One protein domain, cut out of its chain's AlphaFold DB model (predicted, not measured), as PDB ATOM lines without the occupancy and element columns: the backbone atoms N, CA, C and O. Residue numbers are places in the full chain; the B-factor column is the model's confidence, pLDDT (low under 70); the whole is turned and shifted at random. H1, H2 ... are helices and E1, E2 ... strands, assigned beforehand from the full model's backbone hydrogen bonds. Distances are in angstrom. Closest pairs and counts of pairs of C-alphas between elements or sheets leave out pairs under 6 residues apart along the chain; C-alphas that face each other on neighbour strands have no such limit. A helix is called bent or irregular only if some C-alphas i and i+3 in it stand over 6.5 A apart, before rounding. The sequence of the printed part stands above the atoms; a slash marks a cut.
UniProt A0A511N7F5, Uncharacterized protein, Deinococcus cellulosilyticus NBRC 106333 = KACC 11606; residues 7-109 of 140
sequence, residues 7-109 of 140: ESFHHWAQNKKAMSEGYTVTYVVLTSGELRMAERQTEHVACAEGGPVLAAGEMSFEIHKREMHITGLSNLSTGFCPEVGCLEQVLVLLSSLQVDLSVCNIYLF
ATOM      1  N   GLU A   7      39.554 -16.367  15.782       58.19
ATOM      2  CA  GLU A   7      40.894 -16.880  15.497       58.19
ATOM      3  C   GLU A   7      41.072 -18.342  15.947       58.19
ATOM      4  O   GLU A   7      41.571 -19.174  15.188       58.19
ATOM      5  N   SER A   8      40.565 -18.704  17.134       63.44
ATOM      6  CA  SER A   8      40.543 -20.101  17.602       63.44
ATOM      7  C   SER A   8      39.640 -20.993  16.739       63.44
ATOM      8  O   SER A   8      39.948 -22.166  16.516       63.44
ATOM      9  N   PHE A   9      38.571 -20.412  16.186       63.66
ATOM     10  CA  PHE A   9      37.659 -21.060  15.248       63.66
ATOM     11  C   PHE A   9      38.364 -21.360  13.914       63.66
ATOM     12  O   PHE A   9      38.351 -22.497  13.441       63.66
ATOM     13  N   HIS A  10      39.078 -20.376  13.356       64.56
ATOM     14  CA  HIS A  10      39.860 -20.539  12.127       64.56
ATOM     15  C   HIS A  10      41.037 -21.510  12.308       64.56
ATOM     16  O   HIS A  10      41.305 -22.336  11.435       64.56
ATOM     17  N   HIS A  11      41.732 -21.463  13.447       66.62
ATOM     18  CA  HIS A  11      42.837 -22.379  13.731       66.62
ATOM     19  C   HIS A  11      42.364 -23.838  13.844       66.62
ATOM     20  O   HIS A  11      43.014 -24.757  13.336       66.62
ATOM     21  N   TRP A  12      41.207 -24.073  14.467       67.06
ATOM     22  CA  TRP A  12      40.595 -25.400  14.483       67.06
ATOM     23  C   TRP A  12      40.275 -25.893  13.067       67.06
ATOM     24  O   TRP A  12      40.666 -27.004  12.705       67.06
ATOM     25  N   ALA A  13      39.651 -25.042  12.248       62.56
ATOM     26  CA  ALA A  13      39.317 -25.342  10.859       62.56
ATOM     27  C   ALA A  13      40.540 -25.774  10.036       62.56
ATOM     28  O   ALA A  13      40.508 -26.767   9.307       62.56
ATOM     29  N   GLN A  14      41.655 -25.057  10.190       63.81
ATOM     30  CA  GLN A  14      42.896 -25.332   9.465       63.81
ATOM     31  C   GLN A  14      43.527 -26.677   9.835       63.81
ATOM     32  O   GLN A  14      44.094 -27.329   8.959       63.81
ATOM     33  N   ASN A  15      43.394 -27.118  11.090       63.88
ATOM     34  CA  ASN A  15      43.874 -28.429  11.537       63.88
ATOM     35  C   ASN A  15      42.983 -29.590  11.058       63.88
ATOM     36  O   ASN A  15      43.425 -30.736  11.030       63.88
ATOM     37  N   LYS A  16      41.741 -29.307  10.642       62.16
ATOM     38  CA  LYS A  16      40.773 -30.302  10.145       62.16
ATOM     39  C   LYS A  16      40.726 -30.432   8.620       62.16
ATOM     40  O   LYS A  16      39.936 -31.218   8.107       62.16
ATOM     41  N   LYS A  17      41.636 -29.755   7.904       52.44
ATOM     42  CA  LYS A  17      41.815 -29.736   6.431       52.44
ATOM     43  C   LYS A  17      41.839 -31.088   5.696       52.44
ATOM     44  O   LYS A  17      41.894 -31.088   4.472       52.44
ATOM     45  N   ALA A  18      41.851 -32.215   6.403       50.09
ATOM     46  CA  ALA A  18      41.815 -33.551   5.819       50.09
ATOM     47  C   ALA A  18      40.392 -34.061   5.497       50.09
ATOM     48  O   ALA A  18      40.270 -35.118   4.886       50.09
ATOM     49  N   MET A  19      39.325 -33.355   5.894       54.06
ATOM     50  CA  MET A  19      37.941 -33.775   5.627       54.06
ATOM     51  C   MET A  19      37.355 -32.925   4.499       54.06
ATOM     52  O   MET A  19      37.103 -31.737   4.683       54.06
ATOM     53  N   SER A  20      37.215 -33.511   3.310       52.09
ATOM     54  CA  SER A  20      36.953 -32.759   2.081       52.09
ATOM     55  C   SER A  20      35.504 -32.313   1.884       52.09
ATOM     56  O   SER A  20      35.309 -31.392   1.106       52.09
ATOM     57  N   GLU A  21      34.502 -32.872   2.572       59.53
ATOM     58  CA  GLU A  21      33.094 -32.465   2.402       59.53
ATOM     59  C   GLU A  21      32.262 -32.711   3.679       59.53
ATOM     60  O   GLU A  21      32.425 -33.736   4.343       59.53
ATOM     61  N   GLY A  22      31.358 -31.777   4.008       66.19
ATOM     62  CA  GLY A  22      30.222 -32.000   4.918       66.19
ATOM     63  C   GLY A  22      30.552 -32.350   6.374       66.19
ATOM     64  O   GLY A  22      29.939 -33.253   6.949       66.19
ATOM     65  N   TYR A  23      31.504 -31.657   7.000       79.50
ATOM     66  CA  TYR A  23      31.885 -31.959   8.381       79.50
ATOM     67  C   TYR A  23      30.891 -31.356   9.379       79.50
ATOM     68  O   TYR A  23      30.624 -30.162   9.339       79.50
ATOM     69  N   THR A  24      30.359 -32.161  10.297       86.12
ATOM     70  CA  THR A  24      29.389 -31.704  11.307       86.12
ATOM     71  C   THR A  24      29.945 -31.894  12.714       86.12
ATOM     72  O   THR A  24      30.467 -32.962  13.037       86.12
ATOM     73  N   VAL A  25      29.803 -30.867  13.552       85.81
ATOM     74  CA  VAL A  25      30.134 -30.874  14.985       85.81
ATOM     75  C   VAL A  25      28.883 -30.727  15.827       85.81
ATOM     76  O   VAL A  25      27.861 -30.230  15.362       85.81
ATOM     77  N   THR A  26      29.004 -31.092  17.096       87.56
ATOM     78  CA  THR A  26      28.093 -30.620  18.137       87.56
ATOM     79  C   THR A  26      28.603 -29.303  18.709       87.56
ATOM     80  O   THR A  26      29.817 -29.074  18.763       87.56
ATOM     81  N   TYR A  27      27.689 -28.439  19.141       89.88
ATOM     82  CA  TYR A  27      28.022 -27.196  19.823       89.88
ATOM     83  C   TYR A  27      27.169 -26.986  21.072       89.88
ATOM     84  O   TYR A  27      26.048 -27.489  21.177       89.88
ATOM     85  N   VAL A  28      27.699 -26.185  21.993       90.62
ATOM     86  CA  VAL A  28      26.942 -25.554  23.077       90.62
ATOM     87  C   VAL A  28      27.319 -24.082  23.185       90.62
ATOM     88  O   VAL A  28      28.480 -23.719  22.982       90.62
ATOM     89  N   VAL A  29      26.344 -23.246  23.529       91.56
ATOM     90  CA  VAL A  29      26.561 -21.870  23.981       91.56
ATOM     91  C   VAL A  29      26.384 -21.862  25.489       91.56
ATOM     92  O   VAL A  29      25.294 -22.138  25.990       91.56
ATOM     93  N   LEU A  30      27.455 -21.587  26.222       89.69
ATOM     94  CA  LEU A  30      27.409 -21.527  27.678       89.69
ATOM     95  C   LEU A  30      26.652 -20.287  28.160       89.69
ATOM     96  O   LEU A  30      26.519 -19.301  27.441       89.69
ATOM     97  N   THR A  31      26.224 -20.299  29.420       90.19
ATOM     98  CA  THR A  31      25.633 -19.125  30.090       90.19
ATOM     99  C   THR A  31      26.593 -17.939  30.202       90.19
ATOM    100  O   THR A  31      26.141 -16.808  30.345       90.19
ATOM    101  N   SER A  32      27.902 -18.173  30.080       86.12
ATOM    102  CA  SER A  32      28.920 -17.125  29.952       86.12
ATOM    103  C   SER A  32      28.965 -16.465  28.566       86.12
ATOM    104  O   SER A  32      29.697 -15.496  28.387       86.12
ATOM    105  N   GLY A  33      28.210 -16.972  27.584       86.00
ATOM    106  CA  GLY A  33      28.228 -16.505  26.193       86.00
ATOM    107  C   GLY A  33      29.304 -17.161  25.321       86.00
ATOM    108  O   GLY A  33      29.495 -16.765  24.177       86.00
ATOM    109  N   GLU A  34      30.012 -18.166  25.833       85.88
ATOM    110  CA  GLU A  34      31.072 -18.853  25.091       85.88
ATOM    111  C   GLU A  34      30.538 -19.980  24.196       85.88
ATOM    112  O   GLU A  34      29.727 -20.798  24.638       85.88
ATOM    113  N   LEU A  35      31.074 -20.090  22.973       87.19
ATOM    114  CA  LEU A  35      30.844 -21.227  22.079       87.19
ATOM    115  C   LEU A  35      31.841 -22.354  22.380       87.19
ATOM    116  O   LEU A  35      33.060 -22.165  22.406       87.19
ATOM    117  N   ARG A  36      31.339 -23.574  22.540       85.25
ATOM    118  CA  ARG A  36      32.172 -24.781  22.600       85.25
ATOM    119  C   ARG A  36      31.708 -25.768  21.549       85.25
ATOM    120  O   ARG A  36      30.510 -25.943  21.363       85.25
ATOM    121  N   MET A  37      32.666 -26.408  20.879       83.31
ATOM    122  CA  MET A  37      32.402 -27.371  19.812       83.31
ATOM    123  C   MET A  37      33.180 -28.668  20.027       83.31
ATOM    124  O   MET A  37      34.284 -28.676  20.599       83.31
ATOM    125  N   ALA A  38      32.602 -29.765  19.547       77.06
ATOM    126  CA  ALA A  38      33.204 -31.089  19.601       77.06
ATOM    127  C   ALA A  38      32.729 -31.986  18.453       77.06
ATOM    128  O   ALA A  38      31.643 -31.805  17.903       77.06
ATOM    129  N   GLU A  39      33.547 -32.974  18.090       76.25
ATOM    130  CA  GLU A  39      33.196 -33.929  17.038       76.25
ATOM    131  C   GLU A  39      31.953 -34.731  17.435       76.25
ATOM    132  O   GLU A  39      31.749 -35.044  18.615       76.25
ATOM    133  N   ARG A  40      31.127 -35.100  16.448       66.88
ATOM    134  CA  ARG A  40      30.017 -36.032  16.687       66.88
ATOM    135  C   ARG A  40      30.576 -37.313  17.312       66.88
ATOM    136  O   ARG A  40      31.619 -37.787  16.880       66.88
ATOM    137  N   GLN A  41      29.863 -37.874  18.293       61.16
ATOM    138  CA  GLN A  41      30.235 -39.083  19.057       61.16
ATOM    139  C   GLN A  41      31.274 -38.896  20.174       61.16
ATOM    140  O   GLN A  41      31.547 -39.846  20.903       61.16
ATOM    141  N   THR A  42      31.799 -37.688  20.390       56.16
ATOM    142  CA  THR A  42      32.408 -37.370  21.688       56.16
ATOM    143  C   THR A  42      31.265 -37.041  22.651       56.16
ATOM    144  O   THR A  42      30.514 -36.097  22.414       56.16
ATOM    145  N   GLU A  43      31.025 -37.910  23.642       48.09
ATOM    146  CA  GLU A  43      29.835 -37.844  24.502       48.09
ATOM    147  C   GLU A  43      29.596 -36.423  25.036       48.09
ATOM    148  O   GLU A  43      30.523 -35.736  25.473       48.09
ATOM    149  N   HIS A  44      28.325 -36.006  25.003       52.97
ATOM    150  CA  HIS A  44      27.789 -34.659  25.255       52.97
ATOM    151  C   HIS A  44      28.220 -33.982  26.581       52.97
ATOM    152  O   HIS A  44      27.870 -32.832  26.837       52.97
ATOM    153  N   VAL A  45      29.001 -34.660  27.418       48.34
ATOM    154  CA  VAL A  45      29.441 -34.233  28.750       48.34
ATOM    155  C   VAL A  45      30.664 -33.307  28.697       48.34
ATOM    156  O   VAL A  45      30.798 -32.423  29.541       48.34
ATOM    157  N   ALA A  46      31.532 -33.420  27.687       50.53
ATOM    158  CA  ALA A  46      32.803 -32.683  27.684       50.53
ATOM    159  C   ALA A  46      32.680 -31.172  27.392       50.53
ATOM    160  O   ALA A  46      33.618 -30.422  27.658       50.53
ATOM    161  N   CYS A  47      31.561 -30.698  26.829       53.84
ATOM    162  CA  CYS A  47      31.446 -29.290  26.434       53.84
ATOM    163  C   CYS A  47      30.810 -28.391  27.500       53.84
ATOM    164  O   CYS A  47      31.270 -27.265  27.658       53.84
ATOM    165  N   ALA A  48      29.828 -28.867  28.265       58.81
ATOM    166  CA  ALA A  48      29.170 -28.067  29.306       58.81
ATOM    167  C   ALA A  48      29.458 -28.550  30.736       58.81
ATOM    168  O   ALA A  48      28.926 -27.968  31.674       58.81
ATOM    169  N   GLU A  49      30.229 -29.634  30.912       64.62
ATOM    170  CA  GLU A  49      30.453 -30.286  32.218       64.62
ATOM    171  C   GLU A  49      29.143 -30.688  32.933       64.62
ATOM    172  O   GLU A  49      29.090 -30.814  34.151       64.62
ATOM    173  N   GLY A  50      28.055 -30.880  32.173       67.81
ATOM    174  CA  GLY A  50      26.712 -31.139  32.709       67.81
ATOM    175  C   GLY A  50      25.956 -29.896  33.204       67.81
ATOM    176  O   GLY A  50      24.856 -30.035  33.732       67.81
ATOM    177  N   GLY A  51      26.515 -28.695  33.039       80.50
ATOM    178  CA  GLY A  51      25.881 -27.430  33.411       80.50
ATOM    179  C   GLY A  51      24.818 -26.932  32.416       80.50
ATOM    180  O   GLY A  51      24.705 -27.450  31.300       80.50
ATOM    181  N   PRO A  52      24.037 -25.904  32.805       86.19
ATOM    182  CA  PRO A  52      23.053 -25.278  31.929       86.19
ATOM    183  C   PRO A  52      23.722 -24.566  30.747       86.19
ATOM    184  O   PRO A  52      24.828 -24.032  30.857       86.19
ATOM    185  N   VAL A  53      23.014 -24.518  29.621       90.94
ATOM    186  CA  VAL A  53      23.465 -23.887  28.373       90.94
ATOM    187  C   VAL A  53      22.361 -22.993  27.813       90.94
ATOM    188  O   VAL A  53      21.180 -23.255  28.029       90.94
ATOM    189  N   LEU A  54      22.742 -21.944  27.087       94.12
ATOM    190  CA  LEU A  54      21.812 -21.066  26.368       94.12
ATOM    191  C   LEU A  54      21.341 -21.691  25.052       94.12
ATOM    192  O   LEU A  54      20.228 -21.431  24.603       94.12
ATOM    193  N   ALA A  55      22.189 -22.512  24.433       94.81
ATOM    194  CA  ALA A  55      21.866 -23.262  23.228       94.81
ATOM    195  C   ALA A  55      22.719 -24.523  23.124       94.81
ATOM    196  O   ALA A  55      23.846 -24.563  23.618       94.81
ATOM    197  N   ALA A  56      22.200 -25.527  22.428       93.44
ATOM    198  CA  ALA A  56      22.938 -26.723  22.051       93.44
ATOM    199  C   ALA A  56      22.430 -27.241  20.707       93.44
ATOM    200  O   ALA A  56      21.264 -27.037  20.366       93.44
ATOM    201  N   GLY A  57      23.280 -27.930  19.954       93.56
ATOM    202  CA  GLY A  57      22.864 -28.475  18.671       93.56
ATOM    203  C   GLY A  57      24.004 -28.976  17.802       93.56
ATOM    204  O   GLY A  57      25.087 -29.283  18.302       93.56
ATOM    205  N   GLU A  58      23.751 -29.040  16.496       92.81
ATOM    206  CA  GLU A  58      24.738 -29.423  15.484       92.81
ATOM    207  C   GLU A  58      25.024 -28.263  14.523       92.81
ATOM    208  O   GLU A  58      24.128 -27.492  14.172       92.81
ATOM    209  N   MET A  59      26.279 -28.159  14.083       91.38
ATOM    210  CA  MET A  59      26.748 -27.169  13.116       91.38
ATOM    211  C   MET A  59      27.583 -27.871  12.041       91.38
ATOM    212  O   MET A  59      28.488 -28.643  12.360       91.38
ATOM    213  N   SER A  60      27.259 -27.630  10.776       90.00
ATOM    214  CA  SER A  60      27.909 -28.238   9.615       90.00
ATOM    215  C   SER A  60      28.756 -27.212   8.880       90.00
ATOM    216  O   SER A  60      28.360 -26.053   8.750       90.00
ATOM    217  N   PHE A  61      29.903 -27.656   8.376       85.06
ATOM    218  CA  PHE A  61      30.871 -26.821   7.686       85.06
ATOM    219  C   PHE A  61      31.314 -27.425   6.364       85.06
ATOM    220  O   PHE A  61      31.404 -28.646   6.200       85.06
ATOM    221  N   GLU A  62      31.729 -26.534   5.474       83.56
ATOM    222  CA  GLU A  62      32.537 -26.856   4.307       83.56
ATOM    223  C   GLU A  62      33.817 -26.025   4.316       83.56
ATOM    224  O   GLU A  62      33.825 -24.872   4.755       83.56
ATOM    225  N   ILE A  63      34.915 -26.621   3.845       74.69
ATOM    226  CA  ILE A  63      36.214 -25.953   3.750       74.69
ATOM    227  C   ILE A  63      36.575 -25.820   2.273       74.69
ATOM    228  O   ILE A  63      36.966 -26.792   1.630       74.69
ATOM    229  N   HIS A  64      36.517 -24.598   1.751       72.88
ATOM    230  CA  HIS A  64      36.847 -24.279   0.362       72.88
ATOM    231  C   HIS A  64      38.064 -23.365   0.326       72.88
ATOM    232  O   HIS A  64      38.090 -22.328   0.971       72.88
ATOM    233  N   LYS A  65      39.122 -23.736  -0.409       72.19
ATOM    234  CA  LYS A  65      40.332 -22.896  -0.589       72.19
ATOM    235  C   LYS A  65      40.925 -22.306   0.711       72.19
ATOM    236  O   LYS A  65      41.577 -21.268   0.666       72.19
ATOM    237  N   ARG A  66      40.829 -23.039   1.833       68.56
ATOM    238  CA  ARG A  66      41.273 -22.654   3.199       68.56
ATOM    239  C   ARG A  66      40.333 -21.709   3.961       68.56
ATOM    240  O   ARG A  66      40.680 -21.335   5.078       68.56
ATOM    241  N   GLU A  67      39.177 -21.387   3.404       72.25
ATOM    242  CA  GLU A  67      38.090 -20.671   4.066       72.25
ATOM    243  C   GLU A  67      37.053 -21.687   4.555       72.25
ATOM    244  O   GLU A  67      36.775 -22.679   3.879       72.25
ATOM    245  N   MET A  68      36.543 -21.485   5.768       75.75
ATOM    246  CA  MET A  68      35.512 -22.333   6.362       75.75
ATOM    247  C   MET A  68      34.183 -21.593   6.312       75.75
ATOM    248  O   MET A  68      34.090 -20.465   6.789       75.75
ATOM    249  N   HIS A  69      33.155 -22.262   5.808       83.94
ATOM    250  CA  HIS A  69      31.793 -21.746   5.771       83.94
ATOM    251  C   HIS A  69      30.889 -22.639   6.603       83.94
ATOM    252  O   HIS A  69      30.992 -23.864   6.526       83.94
ATOM    253  N   ILE A  70      29.990 -22.033   7.380       89.06
ATOM    254  CA  ILE A  70      28.905 -22.767   8.028       89.06
ATOM    255  C   ILE A  70      27.826 -23.013   6.978       89.06
ATOM    256  O   ILE A  70      27.244 -22.071   6.448       89.06
ATOM    257  N   THR A  71      27.536 -24.277   6.700       91.62
ATOM    258  CA  THR A  71      26.528 -24.694   5.714       91.62
ATOM    259  C   THR A  71      25.249 -25.214   6.359       91.62
ATOM    260  O   THR A  71      24.200 -25.264   5.713       91.62
ATOM    261  N   GLY A  72      25.305 -25.547   7.651       93.94
ATOM    262  CA  GLY A  72      24.163 -26.034   8.413       93.94
ATOM    263  C   GLY A  72      24.224 -25.631   9.880       93.94
ATOM    264  O   GLY A  72      25.291 -25.646  10.488       93.94
ATOM    265  N   LEU A  73      23.073 -25.306  10.454       95.50
ATOM    266  CA  LEU A  73      22.904 -25.043  11.877       95.50
ATOM    267  C   LEU A  73      21.585 -25.650  12.349       95.50
ATOM    268  O   LEU A  73      20.562 -25.497  11.689       95.50
ATOM    269  N   SER A  74      21.588 -26.332  13.489       95.75
ATOM    270  CA  SER A  74      20.371 -26.900  14.064       95.75
ATOM    271  C   SER A  74      20.400 -26.937  15.578       95.75
ATOM    272  O   SER A  74      21.473 -26.980  16.166       95.75
ATOM    273  N   ASN A  75      19.227 -27.023  16.208       95.56
ATOM    274  CA  ASN A  75      19.095 -27.286  17.644       95.56
ATOM    275  C   ASN A  75      19.080 -28.794  17.978       95.56
ATOM    276  O   ASN A  75      18.618 -29.192  19.048       95.56
ATOM    277  N   LEU A  76      19.542 -29.664  17.067       94.12
ATOM    278  CA  LEU A  76      19.511 -31.113  17.263       94.12
ATOM    279  C   LEU A  76      20.522 -31.535  18.337       94.12
ATOM    280  O   LEU A  76      21.686 -31.799  18.060       94.12
ATOM    281  N   SER A  77      20.064 -31.635  19.581       91.50
ATOM    282  CA  SER A  77      20.840 -32.210  20.676       91.50
ATOM    283  C   SER A  77      19.948 -33.107  21.512       91.50
ATOM    284  O   SER A  77      19.127 -32.630  22.286       91.50
ATOM    285  N   THR A  78      20.114 -34.422  21.403       85.75
ATOM    286  CA  THR A  78      19.359 -35.382  22.228       85.75
ATOM    287  C   THR A  78      19.806 -35.391  23.692       85.75
ATOM    288  O   THR A  78      19.087 -35.912  24.538       85.75
ATOM    289  N   GLY A  79      20.970 -34.801  24.004       86.12
ATOM    290  CA  GLY A  79      21.443 -34.624  25.380       86.12
ATOM    291  C   GLY A  79      20.771 -33.460  26.107       86.12
ATOM    292  O   GLY A  79      20.472 -33.587  27.287       86.12
ATOM    293  N   PHE A  80      20.509 -32.352  25.404       89.62
ATOM    294  CA  PHE A  80      19.902 -31.146  25.988       89.62
ATOM    295  C   PHE A  80      18.423 -30.957  25.629       89.62
ATOM    296  O   PHE A  80      17.710 -30.275  26.352       89.62
ATOM    297  N   CYS A  81      17.961 -31.546  24.525       93.31
ATOM    298  CA  CYS A  81      16.608 -31.402  23.979       93.31
ATOM    299  C   CYS A  81      16.102 -29.941  23.928       93.31
ATOM    300  O   CYS A  81      14.992 -29.666  24.393       93.31
ATOM    301  N   PRO A  82      16.895 -28.989  23.404       93.81
ATOM    302  CA  PRO A  82      16.603 -27.569  23.552       93.81
ATOM    303  C   PRO A  82      15.388 -27.131  22.724       93.81
ATOM    304  O   PRO A  82      15.132 -27.650  21.631       93.81
ATOM    305  N   GLU A  83      14.656 -26.139  23.228       95.12
ATOM    306  CA  GLU A  83      13.593 -25.467  22.478       95.12
ATOM    307  C   GLU A  83      14.157 -24.745  21.242       95.12
ATOM    308  O   GLU A  83      15.287 -24.258  21.255       95.12
ATOM    309  N   VAL A  84      13.355 -24.628  20.179       95.25
ATOM    310  CA  VAL A  84      13.737 -23.957  18.921       95.25
ATOM    311  C   VAL A  84      14.254 -22.530  19.149       95.25
ATOM    312  O   VAL A  84      15.196 -22.109  18.480       95.25
ATOM    313  N   GLY A  85      13.694 -21.809  20.129       94.94
ATOM    314  CA  GLY A  85      14.118 -20.451  20.488       94.94
ATOM    315  C   GLY A  85      15.587 -20.340  20.915       94.94
ATOM    316  O   GLY A  85      16.175 -19.267  20.805       94.94
ATOM    317  N   CYS A  86      16.238 -21.442  21.314       94.94
ATOM    318  CA  CYS A  86      17.662 -21.423  21.654       94.94
ATOM    319  C   CYS A  86      18.553 -21.020  20.466       94.94
ATOM    320  O   CYS A  86      19.680 -20.570  20.663       94.94
ATOM    321  N   LEU A  87      18.078 -21.187  19.223       96.12
ATOM    322  CA  LEU A  87      18.854 -20.844  18.031       96.12
ATOM    323  C   LEU A  87      19.193 -19.355  17.964       96.12
ATOM    324  O   LEU A  87      20.263 -19.004  17.473       96.12
ATOM    325  N   GLU A  88      18.352 -18.482  18.521       95.81
ATOM    326  CA  GLU A  88      18.645 -17.047  18.583       95.81
ATOM    327  C   GLU A  88      19.963 -16.769  19.319       95.81
ATOM    328  O   GLU A  88      20.750 -15.931  18.886       95.81
ATOM    329  N   GLN A  89      20.261 -17.530  20.376       95.44
ATOM    330  CA  GLN A  89      21.462 -17.337  21.195       95.44
ATOM    331  C   GLN A  89      22.743 -17.631  20.410       95.44
ATOM    332  O   GLN A  89      23.713 -16.875  20.479       95.44
ATOM    333  N   VAL A  90      22.751 -18.709  19.619       93.88
ATOM    334  CA  VAL A  90      23.911 -19.034  18.775       93.88
ATOM    335  C   VAL A  90      24.020 -18.087  17.580       93.88
ATOM    336  O   VAL A  90      25.130 -17.710  17.216       93.88
ATOM    337  N   LEU A  91      22.903 -17.632  17.006       94.69
ATOM    338  CA  LEU A  91      22.918 -16.662  15.906       94.69
ATOM    339  C   LEU A  91      23.487 -15.308  16.350       94.69
ATOM    340  O   LEU A  91      24.340 -14.751  15.659       94.69
ATOM    341  N   VAL A  92      23.076 -14.805  17.520       93.75
ATOM    342  CA  VAL A  92      23.623 -13.572  18.114       93.75
ATOM    343  C   VAL A  92      25.126 -13.709  18.352       93.75
ATOM    344  O   VAL A  92      25.896 -12.817  17.988       93.75
ATOM    345  N   LEU A  93      25.564 -14.842  18.905       91.50
ATOM    346  CA  LEU A  93      26.980 -15.099  19.148       91.50
ATOM    347  C   LEU A  93      27.789 -15.129  17.844       91.50
ATOM    348  O   LEU A  93      28.794 -14.428  17.733       91.50
ATOM    349  N   LEU A  94      27.342 -15.881  16.836       90.75
ATOM    350  CA  LEU A  94      28.013 -15.965  15.534       90.75
ATOM    351  C   LEU A  94      28.064 -14.605  14.825       90.75
ATOM    352  O   LEU A  94      29.093 -14.256  14.246       90.75
ATOM    353  N   SER A  95      27.002 -13.803  14.939       90.94
ATOM    354  CA  SER A  95      26.974 -12.431  14.430       90.94
ATOM    355  C   SER A  95      28.017 -11.542  15.121       90.94
ATOM    356  O   SER A  95      28.752 -10.827  14.442       90.94
ATOM    357  N   SER A  96      28.159 -11.640  16.450       88.12
ATOM    358  CA  SER A  96      29.186 -10.900  17.206       88.12
ATOM    359  C   SER A  96      30.619 -11.292  16.821       88.12
ATOM    360  O   SER A  96      31.532 -10.472  16.892       88.12
ATOM    361  N   LEU A  97      30.801 -12.532  16.355       84.44
ATOM    362  CA  LEU A  97      32.063 -13.069  15.852       84.44
ATOM    363  C   LEU A  97      32.282 -12.783  14.356       84.44
ATOM    364  O   LEU A  97      33.281 -13.237  13.802       84.44
ATOM    365  N   GLN A  98      31.369 -12.041  13.714       87.25
ATOM    366  CA  GLN A  98      31.405 -11.697  12.287       87.25
ATOM    367  C   GLN A  98      31.471 -12.928  11.368       87.25
ATOM    368  O   GLN A  98      32.080 -12.890  10.300       87.25
ATOM    369  N   VAL A  99      30.850 -14.033  11.784       84.56
ATOM    370  CA  VAL A  99      30.770 -15.247  10.970       84.56
ATOM    371  C   VAL A  99      29.718 -15.057   9.881       84.56
ATOM    372  O   VAL A  99      28.574 -14.706  10.172       84.56
ATOM    373  N   ASP A 100      30.097 -15.309   8.628       86.00
ATOM    374  CA  ASP A 100      29.163 -15.272   7.505       86.00
ATOM    375  C   ASP A 100      28.247 -16.506   7.513       86.00
ATOM    376  O   ASP A 100      28.707 -17.651   7.508       86.00
ATOM    377  N   LEU A 101      26.939 -16.253   7.513       89.50
ATOM    378  CA  LEU A 101      25.878 -17.259   7.490       89.50
ATOM    379  C   LEU A 101      25.057 -17.216   6.193       89.50
ATOM    380  O   LEU A 101      24.011 -17.855   6.117       89.50
ATOM    381  N   SER A 102      25.508 -16.486   5.169       89.81
ATOM    382  CA  SER A 102      24.790 -16.293   3.899       89.81
ATOM    383  C   SER A 102      24.427 -17.596   3.173       89.81
ATOM    384  O   SER A 102      23.421 -17.651   2.468       89.81
ATOM    385  N   VAL A 103      25.218 -18.650   3.377       88.19
ATOM    386  CA  VAL A 103      25.026 -19.993   2.803       88.19
ATOM    387  C   VAL A 103      24.555 -21.030   3.833       88.19
ATOM    388  O   VAL A 103      24.464 -22.218   3.522       88.19
ATOM    389  N   CYS A 104      24.277 -20.608   5.070       93.31
ATOM    390  CA  CYS A 104      23.909 -21.501   6.163       93.31
ATOM    391  C   CYS A 104      22.428 -21.885   6.090       93.31
ATOM    392  O   CYS A 104      21.540 -21.036   6.159       93.31
ATOM    393  N   ASN A 105      22.152 -23.187   6.027       95.81
ATOM    394  CA  ASN A 105      20.802 -23.709   6.194       95.81
ATOM    395  C   ASN A 105      20.482 -23.885   7.682       95.81
ATOM    396  O   ASN A 105      21.229 -24.544   8.408       95.81
ATOM    397  N   ILE A 106      19.346 -23.352   8.128       95.19
ATOM    398  CA  ILE A 106      18.880 -23.503   9.508       95.19
ATOM    399  C   ILE A 106      17.826 -24.613   9.567       95.19
ATOM    400  O   ILE A 106      16.787 -24.533   8.912       95.19
ATOM    401  N   TYR A 107      18.083 -25.634  10.381       94.69
ATOM    402  CA  TYR A 107      17.195 -26.773  10.597       94.69
ATOM    403  C   TYR A 107      16.611 -26.730  12.007       94.69
ATOM    404  O   TYR A 107      17.337 -26.688  13.001       94.69
ATOM    405  N   LEU A 108      15.284 -26.765  12.090       94.50
ATOM    406  CA  LEU A 108      14.549 -26.662  13.346       94.50
ATOM    407  C   LEU A 108      14.026 -28.040  13.750       94.50
ATOM    408  O   LEU A 108      13.378 -28.720  12.956       94.50
ATOM    409  N   PHE A 109      14.271 -28.425  14.997       94.12
ATOM    410  CA  PHE A 109      13.802 -29.675  15.576       94.12
ATOM    411  C   PHE A 109      12.960 -29.387  16.810       94.12
ATOM    412  O   PHE A 109      13.428 -28.791  17.777       94.12
TER     413      PHE A 109
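This is residues 7 to 109 of the 140 residues of an uncharacterized protein of Deinococcus cellulosilyticus NBRC 106333 = KACC 11606 (UniProt A0A511N7F5). A strongly twisted sheet of five strands, with the long, bent strand E3 running through its middle, has the helix H3 packed on one face. The short helix H1 sits beside the E3-E4 hairpin, and the very short H2 only grazes the sheet near E1 and E2. The printed part has 103 residues, with three named helices and five named strands in the order H1 E1 E2 H2 E3 E4 H3 E5; the sheet's order is E2 E1 E3 E4 E5, mixed, and the class is mixed, helices and strands. The whole is compact, with a radius of gyration of the C-alphas of 12.9 A and spans of 37 by 26 by 24 A.

H1, residues 7 to 15, is on the sheet at a height over the sheet of 6.4 A, over none of its strands; its closest C-alphas to E4, residues 67 to 74, are Ala 13 and Met 68, 6.6 A apart. E1, residues 23 to 30, and E2, residues 35 to 39, form an antiparallel hairpin, with N 26 and O 38 at 2.9 A. H2, residues 45 to 48, only grazes the sheet with residues 46 to 48; its closest C-alphas to E2 are Cys 47 and Arg 36, 6.0 A apart. E3, residues 53 to 64, is antiparallel to E1, with N 25 and O 59 at 2.8 A, and bends by 58 degrees at residue 57. E2, H2 and E3 form a split strand-helix-strand unit, two strands running the same way with E1 between them, and its crossover is right-handed. E3 and E4 form a second antiparallel hairpin, with N 60 and O 72 at 2.8 A. H3, residues 84 to 96, is on the sheet; its closest C-alphas to E3 are Cys 86 and Ala 55, 4.9 A apart. E5, residues 105 to 107, is parallel to E4, with N 107 and O 73 at 2.8 A; E4, H3 and E5 form a strand-helix-strand unit, two parallel neighbour strands with a helix between, again right-handed. H1 and H3 with the sheet make two layers, helices on one face of a sheet. H1, H2 and H3 are apart from each other. Every O i to N i+4 pair is within hydrogen-bond range in H1, 6 of 9 are in H3, and H2 is too short for such a pair.

H1 begins at C-alpha 7, (40.894, -16.880, 15.497). E1 is 22.4 A long, E3 31.0 A, E4 21.3 A and H3 20.3 A. H3 begins at C-alpha 84, (13.737, -23.957, 18.921), and E5 ends at C-alpha 107, (17.195, -26.773, 10.597).

The C-alphas of Gly 51 and Lys 65, the two farthest apart, are 37.2 A apart. The printed part has no cut, and no link is long. The mean pLDDT of the printed part is 81.0; residues 7 to 22, 40 to 50 and 66 are under 70.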